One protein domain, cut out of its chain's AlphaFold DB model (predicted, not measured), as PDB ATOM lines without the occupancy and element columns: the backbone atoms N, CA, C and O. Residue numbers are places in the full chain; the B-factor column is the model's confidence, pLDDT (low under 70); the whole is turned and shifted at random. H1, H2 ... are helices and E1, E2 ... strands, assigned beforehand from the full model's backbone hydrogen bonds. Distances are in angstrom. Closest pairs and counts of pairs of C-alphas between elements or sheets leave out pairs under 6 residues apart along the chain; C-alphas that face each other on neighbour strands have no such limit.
ATOM      1  N   GLN A  59     -35.460 -51.148  -8.427       92.81
ATOM      2  CA  GLN A  59     -35.546 -51.660  -9.801       92.81
ATOM      3  C   GLN A  59     -36.326 -52.978  -9.894       92.81
ATOM      4  O   GLN A  59     -37.090 -53.196 -10.835       92.81
ATOM      5  N   LYS A  60     -36.170 -53.874  -8.910       92.38
ATOM      6  CA  LYS A  60     -36.992 -55.093  -8.821       92.38
ATOM      7  C   LYS A  60     -38.467 -54.745  -8.615       92.38
ATOM      8  O   LYS A  60     -39.331 -55.377  -9.222       92.38
ATOM      9  N   PHE A  61     -38.747 -53.740  -7.785       93.75
ATOM     10  CA  PHE A  61     -40.098 -53.251  -7.522       93.75
ATOM     11  C   PHE A  61     -40.735 -52.620  -8.768       93.75
ATOM     12  O   PHE A  61     -41.847 -53.000  -9.134       93.75
ATOM     13  N   GLU A  62     -40.015 -51.730  -9.455       94.06
ATOM     14  CA  GLU A  62     -40.412 -51.120 -10.731       94.06
ATOM     15  C   GLU A  62     -40.781 -52.188 -11.759       94.06
ATOM     16  O   GLU A  62     -41.887 -52.175 -12.302       94.06
ATOM     17  N   LYS A  63     -39.891 -53.171 -11.955       90.12
ATOM     18  CA  LYS A  63     -40.113 -54.281 -12.883       90.12
ATOM     19  C   LYS A  63     -41.361 -55.088 -12.517       90.12
ATOM     20  O   LYS A  63     -42.191 -55.355 -13.379       90.12
ATOM     21  N   LYS A  64     -41.516 -55.458 -11.242       90.88
ATOM     22  CA  LYS A  64     -42.660 -56.251 -10.756       90.88
ATOM     23  C   LYS A  64     -43.991 -55.521 -10.947       90.88
ATOM     24  O   LYS A  64     -44.992 -56.149 -11.282       90.88
ATOM     25  N   GLN A  65     -44.022 -54.215 -10.688       92.69
ATOM     26  CA  GLN A  65     -45.264 -53.439 -10.637       92.69
ATOM     27  C   GLN A  65     -45.565 -52.668 -11.933       92.69
ATOM     28  O   GLN A  65     -46.673 -52.146 -12.072       92.69
ATOM     29  N   GLY A  66     -44.625 -52.615 -12.882       91.88
ATOM     30  CA  GLY A  66     -44.791 -51.910 -14.153       91.88
ATOM     31  C   GLY A  66     -44.868 -50.390 -13.984       91.88
ATOM     32  O   GLY A  66     -45.665 -49.735 -14.644       91.88
ATOM     33  N   ILE A  67     -44.094 -49.819 -13.064       95.19
ATOM     34  CA  ILE A  67     -44.090 -48.377 -12.770       95.19
ATOM     35  C   ILE A  67     -42.658 -47.867 -12.609       95.19
ATOM     36  O   ILE A  67     -41.730 -48.662 -12.488       95.19
ATOM     37  N   THR A  68     -42.485 -46.548 -12.583       95.56
ATOM     38  CA  THR A  68     -41.214 -45.892 -12.244       95.56
ATOM     39  C   THR A  68     -41.234 -45.435 -10.786       95.56
ATOM     40  O   THR A  68     -42.265 -44.976 -10.293       95.56
ATOM     41  N   VAL A  69     -40.101 -45.555 -10.097       96.56
ATOM     42  CA  VAL A  69     -39.885 -45.075  -8.733       96.56
ATOM     43  C   VAL A  69     -38.787 -44.019  -8.750       96.56
ATOM     44  O   VAL A  69     -37.608 -44.319  -8.927       96.56
ATOM     45  N   GLU A  70     -39.164 -42.767  -8.519       96.62
ATOM     46  CA  GLU A  70     -38.222 -41.654  -8.422       96.62
ATOM     47  C   GLU A  70     -37.939 -41.324  -6.958       96.62
ATOM     48  O   GLU A  70     -38.843 -41.306  -6.127       96.62
ATOM     49  N   THR A  71     -36.676 -41.066  -6.616       95.94
ATOM     50  CA  THR A  71     -36.298 -40.669  -5.252       95.94
ATOM     51  C   THR A  71     -36.096 -39.164  -5.191       95.94
ATOM     52  O   THR A  71     -35.238 -38.628  -5.892       95.94
ATOM     53  N   LYS A  72     -36.857 -38.480  -4.334       94.12
ATOM     54  CA  LYS A  72     -36.763 -37.031  -4.139       94.12
ATOM     55  C   LYS A  72     -37.033 -36.666  -2.683       94.12
ATOM     56  O   LYS A  72     -37.999 -37.142  -2.099       94.12
ATOM     57  N   ASP A  73     -36.173 -35.832  -2.100       94.50
ATOM     58  CA  ASP A  73     -36.338 -35.276  -0.747       94.50
ATOM     59  C   ASP A  73     -36.618 -36.342   0.338       94.50
ATOM     60  O   ASP A  73     -37.467 -36.168   1.211       94.50
ATOM     61  N   GLY A  74     -35.926 -37.487   0.263       96.06
ATOM     62  CA  GLY A  74     -36.101 -38.604   1.202       96.06
ATOM     63  C   GLY A  74     -37.387 -39.419   1.004       96.06
ATOM     64  O   GLY A  74     -37.730 -40.232   1.864       96.06
ATOM     65  N   LYS A  75     -38.088 -39.230  -0.118       97.88
ATOM     66  CA  LYS A  75     -39.305 -39.954  -0.494       97.88
ATOM     67  C   LYS A  75     -39.150 -40.694  -1.814       97.88
ATOM     68  O   LYS A  75     -38.396 -40.271  -2.688       97.88
ATOM     69  N   TYR A  76     -39.913 -41.769  -1.961       98.12
ATOM     70  CA  TYR A  76     -40.191 -42.410  -3.237       98.12
ATOM     71  C   TYR A  76     -41.478 -41.828  -3.835       98.12
ATOM     72  O   TYR A  76     -42.507 -41.801  -3.161       98.12
ATOM     73  N   SER A  77     -41.425 -41.377  -5.088       98.00
ATOM     74  CA  SER A  77     -42.588 -41.052  -5.920       98.00
ATOM     75  C   SER A  77     -42.826 -42.184  -6.916       98.00
ATOM     76  O   SER A  77     -41.901 -42.622  -7.598       98.00
ATOM     77  N   TYR A  78     -44.061 -42.687  -6.964       97.88
ATOM     78  CA  TYR A  78     -44.453 -43.827  -7.793       97.88
ATOM     79  C   TYR A  78     -45.232 -43.320  -9.001       97.88
ATOM     80  O   TYR A  78     -46.332 -42.787  -8.854       97.88
ATOM     81  N   ILE A  79     -44.667 -43.486 -10.192       97.56
ATOM     82  CA  ILE A  79     -45.127 -42.829 -11.416       97.56
ATOM     83  C   ILE A  79     -45.546 -43.877 -12.447       97.56
ATOM     84  O   ILE A  79     -44.794 -44.797 -12.770       97.56
ATOM     85  N   LEU A  80     -46.741 -43.702 -13.008       96.56
ATOM     86  CA  LEU A  80     -47.223 -44.453 -14.163       96.56
ATOM     87  C   LEU A  80     -47.115 -43.581 -15.420       96.56
ATOM     88  O   LEU A  80     -47.731 -42.518 -15.488       96.56
ATOM     89  N   LYS A  81     -46.355 -44.035 -16.421       93.88
ATOM     90  CA  LYS A  81     -46.165 -43.318 -17.693       93.88
ATOM     91  C   LYS A  81     -47.177 -43.802 -18.725       93.88
ATOM     92  O   LYS A  81     -46.975 -44.853 -19.326       93.88
ATOM     93  N   VAL A  82     -48.280 -43.075 -18.882       95.19
ATOM     94  CA  VAL A  82     -49.433 -43.495 -19.691       95.19
ATOM     95  C   VAL A  82     -49.983 -42.335 -20.520       95.19
ATOM     96  O   VAL A  82     -50.072 -41.205 -20.044       95.19
ATOM     97  N   HIS A  83     -50.372 -42.598 -21.769       93.12
ATOM     98  CA  HIS A  83     -50.917 -41.597 -22.701       93.12
ATOM     99  C   HIS A  83     -49.999 -40.381 -22.930       93.12
ATOM    100  O   HIS A  83     -50.459 -39.249 -23.149       93.12
ATOM    101  N   GLY A  84     -48.688 -40.600 -22.905       91.06
ATOM    102  CA  GLY A  84     -47.683 -39.554 -22.968       91.06
ATOM    103  C   GLY A  84     -47.769 -38.612 -21.770       91.06
ATOM    104  O   GLY A  84     -47.617 -37.402 -21.931       91.06
ATOM    105  N   GLN A  85     -48.075 -39.109 -20.579       94.00
ATOM    106  CA  GLN A  85     -48.076 -38.318 -19.355       94.00
ATOM    107  C   GLN A  85     -47.465 -39.123 -18.216       94.00
ATOM    108  O   GLN A  85     -47.720 -40.318 -18.081       94.00
ATOM    109  N   ASP A  86     -46.685 -38.438 -17.388       94.62
ATOM    110  CA  ASP A  86     -46.152 -38.995 -16.153       94.62
ATOM    111  C   ASP A  86     -47.183 -38.717 -15.060       94.62
ATOM    112  O   ASP A  86     -47.418 -37.568 -14.679       94.62
ATOM    113  N   LYS A  87     -47.863 -39.769 -14.607       96.44
ATOM    114  CA  LYS A  87     -48.887 -39.681 -13.571       96.44
ATOM    115  C   LYS A  87     -48.304 -40.149 -12.248       96.44
ATOM    116  O   LYS A  87     -48.140 -41.351 -12.041       96.44
ATOM    117  N   GLU A  88     -48.035 -39.212 -11.343       97.50
ATOM    118  CA  GLU A  88     -47.745 -39.553  -9.951       97.50
ATOM    119  C   GLU A  88     -48.980 -40.222  -9.328       97.50
ATOM    120  O   GLU A  88     -50.089 -39.686  -9.367       97.50
ATOM    121  N   LEU A  89     -48.791 -41.430  -8.801       97.69
ATOM    122  CA  LEU A  89     -49.841 -42.211  -8.156       97.69
ATOM    123  C   LEU A  89     -49.939 -41.853  -6.672       97.69
ATOM    124  O   LEU A  89     -51.034 -41.628  -6.163       97.69
ATOM    125  N   PHE A  90     -48.794 -41.842  -5.988       98.12
ATOM    126  CA  PHE A  90     -48.634 -41.504  -4.575       98.12
ATOM    127  C   PHE A  90     -47.136 -41.414  -4.228       98.12
ATOM    128  O   PHE A  90     -46.271 -41.700  -5.059       98.12
ATOM    129  N   THR A  91     -46.833 -41.067  -2.974       98.19
ATOM    130  CA  THR A  91     -45.467 -41.047  -2.430       98.19
ATOM    131  C   THR A  91     -45.361 -41.836  -1.121       98.19
ATOM    132  O   THR A  91     -46.338 -41.958  -0.375       98.19
ATOM    133  N   THR A  92     -44.177 -42.373  -0.822       98.38
ATOM    134  CA  THR A  92     -43.840 -43.007   0.470       98.38
ATOM    135  C   THR A  92     -42.437 -42.598   0.921       98.38
ATOM    136  O   THR A  92     -41.721 -41.916   0.190       98.38
ATOM    137  N   ASP A  93     -42.035 -42.968   2.138       98.00
ATOM    138  CA  ASP A  93     -40.669 -42.721   2.609       98.00
ATOM    139  C   ASP A  93     -39.656 -43.566   1.817       98.00
ATOM    140  O   ASP A  93     -39.940 -44.710   1.468       98.00
ATOM    141  N   ALA A  94     -38.456 -43.036   1.563       97.19
ATOM    142  CA  ALA A  94     -37.417 -43.718   0.786       97.19
ATOM    143  C   ALA A  94     -36.691 -44.826   1.585       97.19
ATOM    144  O   ALA A  94     -35.483 -44.770   1.811       97.19
ATOM    145  N   ASN A  95     -37.435 -45.820   2.073       95.56
ATOM    146  CA  ASN A  95     -36.933 -46.954   2.851       95.56
ATOM    147  C   ASN A  95     -37.771 -48.228   2.604       95.56
ATOM    148  O   ASN A  95     -38.768 -48.198   1.882       95.56
ATOM    149  N   SER A  96     -37.378 -49.357   3.202       94.62
ATOM    150  CA  SER A  96     -38.058 -50.652   3.022       94.62
ATOM    151  C   SER A  96     -39.532 -50.631   3.450       94.62
ATOM    152  O   SER A  96     -40.387 -51.121   2.716       94.62
ATOM    153  N   LYS A  97     -39.862 -49.977   4.572       96.75
ATOM    154  CA  LYS A  97     -41.259 -49.795   5.016       96.75
ATOM    155  C   LYS A  97     -42.073 -48.968   4.019       96.75
ATOM    156  O   LYS A  97     -43.267 -49.201   3.839       96.75
ATOM    157  N   GLY A  98     -41.435 -48.006   3.355       97.50
ATOM    158  CA  GLY A  98     -42.038 -47.244   2.269       97.50
ATOM    159  C   GLY A  98     -42.371 -48.101   1.049       97.50
ATOM    160  O   GLY A  98     -43.446 -47.923   0.475       97.50
ATOM    161  N   LEU A  99     -41.513 -49.065   0.691       96.12
ATOM    162  CA  LEU A  99     -41.792 -50.040  -0.374       96.12
ATOM    163  C   LEU A  99     -42.941 -50.990  -0.000       96.12
ATOM    164  O   LEU A  99     -43.828 -51.211  -0.820       96.12
ATOM    165  N   GLU A 100     -42.978 -51.492   1.237       96.00
ATOM    166  CA  GLU A 100     -44.086 -52.325   1.738       96.00
ATOM    167  C   GLU A 100     -45.425 -51.572   1.683       96.00
ATOM    168  O   GLU A 100     -46.429 -52.085   1.181       96.00
ATOM    169  N   LYS A 101     -45.435 -50.310   2.136       97.75
ATOM    170  CA  LYS A 101     -46.613 -49.439   2.041       97.75
ATOM    171  C   LYS A 101     -47.034 -49.224   0.586       97.75
ATOM    172  O   LYS A 101     -48.225 -49.262   0.283       97.75
ATOM    173  N   ALA A 102     -46.075 -49.017  -0.311       97.69
ATOM    174  CA  ALA A 102     -46.354 -48.841  -1.728       97.69
ATOM    175  C   ALA A 102     -46.952 -50.094  -2.372       97.69
ATOM    176  O   ALA A 102     -47.847 -49.975  -3.205       97.69
ATOM    177  N   GLU A 103     -46.513 -51.291  -1.977       96.81
ATOM    178  CA  GLU A 103     -47.094 -52.544  -2.465       96.81
ATOM    179  C   GLU A 103     -48.573 -52.668  -2.080       96.81
ATOM    180  O   GLU A 103     -49.402 -53.015  -2.926       96.81
ATOM    181  N   ALA A 104     -48.923 -52.303  -0.843       97.12
ATOM    182  CA  ALA A 104     -50.308 -52.290  -0.381       97.12
ATOM    183  C   ALA A 104     -51.174 -51.256  -1.127       97.12
ATOM    184  O   ALA A 104     -52.302 -51.565  -1.516       97.12
ATOM    185  N   GLU A 105     -50.663 -50.044  -1.365       98.12
ATOM    186  CA  GLU A 105     -51.389 -49.019  -2.131       98.12
ATOM    187  C   GLU A 105     -51.563 -49.416  -3.606       98.12
ATOM    188  O   GLU A 105     -52.661 -49.309  -4.157       98.12
ATOM    189  N   LEU A 106     -50.531 -49.979  -4.242       97.38
ATOM    190  CA  LEU A 106     -50.637 -50.501  -5.608       97.38
ATOM    191  C   LEU A 106     -51.611 -51.672  -5.705       97.38
ATOM    192  O   LEU A 106     -52.330 -51.773  -6.696       97.38
ATOM    193  N   ALA A 107     -51.677 -52.549  -4.700       96.69
ATOM    194  CA  ALA A 107     -52.662 -53.626  -4.670       96.69
ATOM    195  C   ALA A 107     -54.102 -53.081  -4.704       96.69
ATOM    196  O   ALA A 107     -54.909 -53.564  -5.502       96.69
ATOM    197  N   LYS A 108     -54.401 -52.023  -3.933       97.81
ATOM    198  CA  LYS A 108     -55.712 -51.347  -3.961       97.81
ATOM    199  C   LYS A 108     -56.007 -50.735  -5.331       97.81
ATOM    200  O   LYS A 108     -57.094 -50.941  -5.867       97.81
ATOM    201  N   LEU A 109     -55.041 -50.018  -5.914       98.12
ATOM    202  CA  LEU A 109     -55.195 -49.402  -7.237       98.12
ATOM    203  C   LEU A 109     -55.438 -50.451  -8.330       98.12
ATOM    204  O   LEU A 109     -56.332 -50.274  -9.155       98.12
ATOM    205  N   LYS A 110     -54.692 -51.564  -8.311       97.88
ATOM    206  CA  LYS A 110     -54.885 -52.688  -9.241       97.88
ATOM    207  C   LYS A 110     -56.271 -53.307  -9.090       97.88
ATOM    208  O   LYS A 110     -56.953 -53.492 -10.092       97.88
ATOM    209  N   GLN A 111     -56.711 -53.582  -7.862       98.25
ATOM    210  CA  GLN A 111     -58.030 -54.165  -7.613       98.25
ATOM    211  C   GLN A 111     -59.161 -53.243  -8.087       98.25
ATOM    212  O   GLN A 111     -60.089 -53.707  -8.747       98.25
ATOM    213  N   ALA A 112     -59.070 -51.942  -7.797       98.44
ATOM    214  CA  ALA A 112     -60.042 -50.958  -8.266       98.44
ATOM    215  C   ALA A 112     -60.082 -50.892  -9.799       98.44
ATOM    216  O   ALA A 112     -61.160 -50.866 -10.387       98.44
ATOM    217  N   LYS A 113     -58.910 -50.923 -10.447       98.56
ATOM    218  CA  LYS A 113     -58.799 -50.905 -11.908       98.56
ATOM    219  C   LYS A 113     -59.368 -52.168 -12.554       98.56
ATOM    220  O   LYS A 113     -60.105 -52.055 -13.524       98.56
ATOM    221  N   ILE A 114     -59.069 -53.347 -12.007       98.69
ATOM    222  CA  ILE A 114     -59.665 -54.616 -12.448       98.69
ATOM    223  C   ILE A 114     -61.187 -54.519 -12.363       98.69
ATOM    224  O   ILE A 114     -61.853 -54.693 -13.376       98.69
ATOM    225  N   ALA A 115     -61.733 -54.156 -11.199       98.62
ATOM    226  CA  ALA A 115     -63.179 -54.078 -11.002       98.62
ATOM    227  C   ALA A 115     -63.864 -53.102 -11.975       98.62
ATOM    228  O   ALA A 115     -64.955 -53.388 -12.473       98.62
ATOM    229  N   ASP A 116     -63.229 -51.965 -12.267       98.56
ATOM    230  CA  ASP A 116     -63.723 -51.002 -13.251       98.56
ATOM    231  C   ASP A 116     -63.746 -51.592 -14.670       98.56
ATOM    232  O   ASP A 116     -64.786 -51.578 -15.330       98.56
ATOM    233  N   LEU A 117     -62.646 -52.207 -15.116       98.62
ATOM    234  CA  LEU A 117     -62.563 -52.809 -16.450       98.62
ATOM    235  C   LEU A 117     -63.520 -53.995 -16.620       98.62
ATOM    236  O   LEU A 117     -64.184 -54.102 -17.654       98.62
ATOM    237  N   GLU A 118     -63.643 -54.854 -15.609       98.38
ATOM    238  CA  GLU A 118     -64.610 -55.958 -15.604       98.38
ATOM    239  C   GLU A 118     -66.047 -55.431 -15.709       98.38
ATOM    240  O   GLU A 118     -66.857 -55.960 -16.469       98.38
TER     241      GLU A 118
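What this domain is: This is residues 59 to 118 of the 444 residues of an uncharacterized protein of Candidatus Melainabacteria bacterium (UniProt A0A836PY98). A strongly twisted sheet of three strands has both helices over one face and its other face bare; the long helix H2 slants over the E3 side, and the short helix H1 is on the E1 side. The last residues of H2, 111 to 118, stick out beyond the body. The printed part has 60 residues, with two named helices and three named strands in the order H1 E1 E2 E3 H2, and the class is mixed, helices and strands. The sheet's order is E1 E2 E3, all antiparallel. The whole is compact, with a radius of gyration of the C-alphas of 11.7 A and spans of 37 by 26 by 18 A.

Where its parts are: In the sheet, E2 is residues 75 to 82, 22.0 A from first to last C-alpha. E1 is residues 68 to 72, 12.8 A long, with C-alpha 68 at (-41.214, -45.892, -12.244). E3 is residues 85 to 93, 23.6 A long, and bends by 52 degrees at residue 90. H2, residues 96 to 118, is 32.9 A long and ends with C-alpha 118 at (-64.610, -55.958, -15.604). H1 is residues 59 to 65, 9.9 A long, and begins with C-alpha 59 at (-35.546, -51.660, -9.801).

How they stand to each other: The strands form a meander, each the antiparallel neighbour of the one before, with E1 and E3 as edge strands. E1 and E2 are a hairpin at 145 degrees, with N 70 and O 77 at 2.9 A, within hydrogen-bond range. E2 and E3 are a hairpin at 157 degrees, with N 80 and O 87 at 2.9 A and N 89 and O 78 at 2.8 A, within hydrogen-bond range. The arrangement has two layers, with H1 and H2 on the same face of the sheet. H2 has a height over the sheet of 9.9 A and is over E3, only just slantwise to the strands, at 32 degrees to E3 on the local plane. The closest C-alphas of E3 and H2 are those of Thr 92 and Gly 98, 4.9 A apart. H1 has a height over the sheet of 8.1 A and is only just over E1, on which 3 of its 7 C-alphas fall; it is slantwise to the strands, at 53 degrees to E1 on the local plane. The closest C-alphas of H1 and E1 are those of Glu 62 and Thr 68, 5.5 A apart. H1 and H2 are close but not clearly touching, with C-alphas 65 and 106 closest at 7.9 A, at a shallow tilt of 26 degrees, the same way. In H1 and H2 every O i to N i+4 pair is within hydrogen-bond range.

The domain as a whole: The two C-alphas farthest apart are those of Asp 73 and Glu 118, at 38.0 A. Residues 111 to 118 of H2 stand free, and the body without them spans 30 by 24 by 18 A. The four links are tight, and the printed part has no cut. The mean pLDDT of the printed part is 96.2, and no printed residue is under 70.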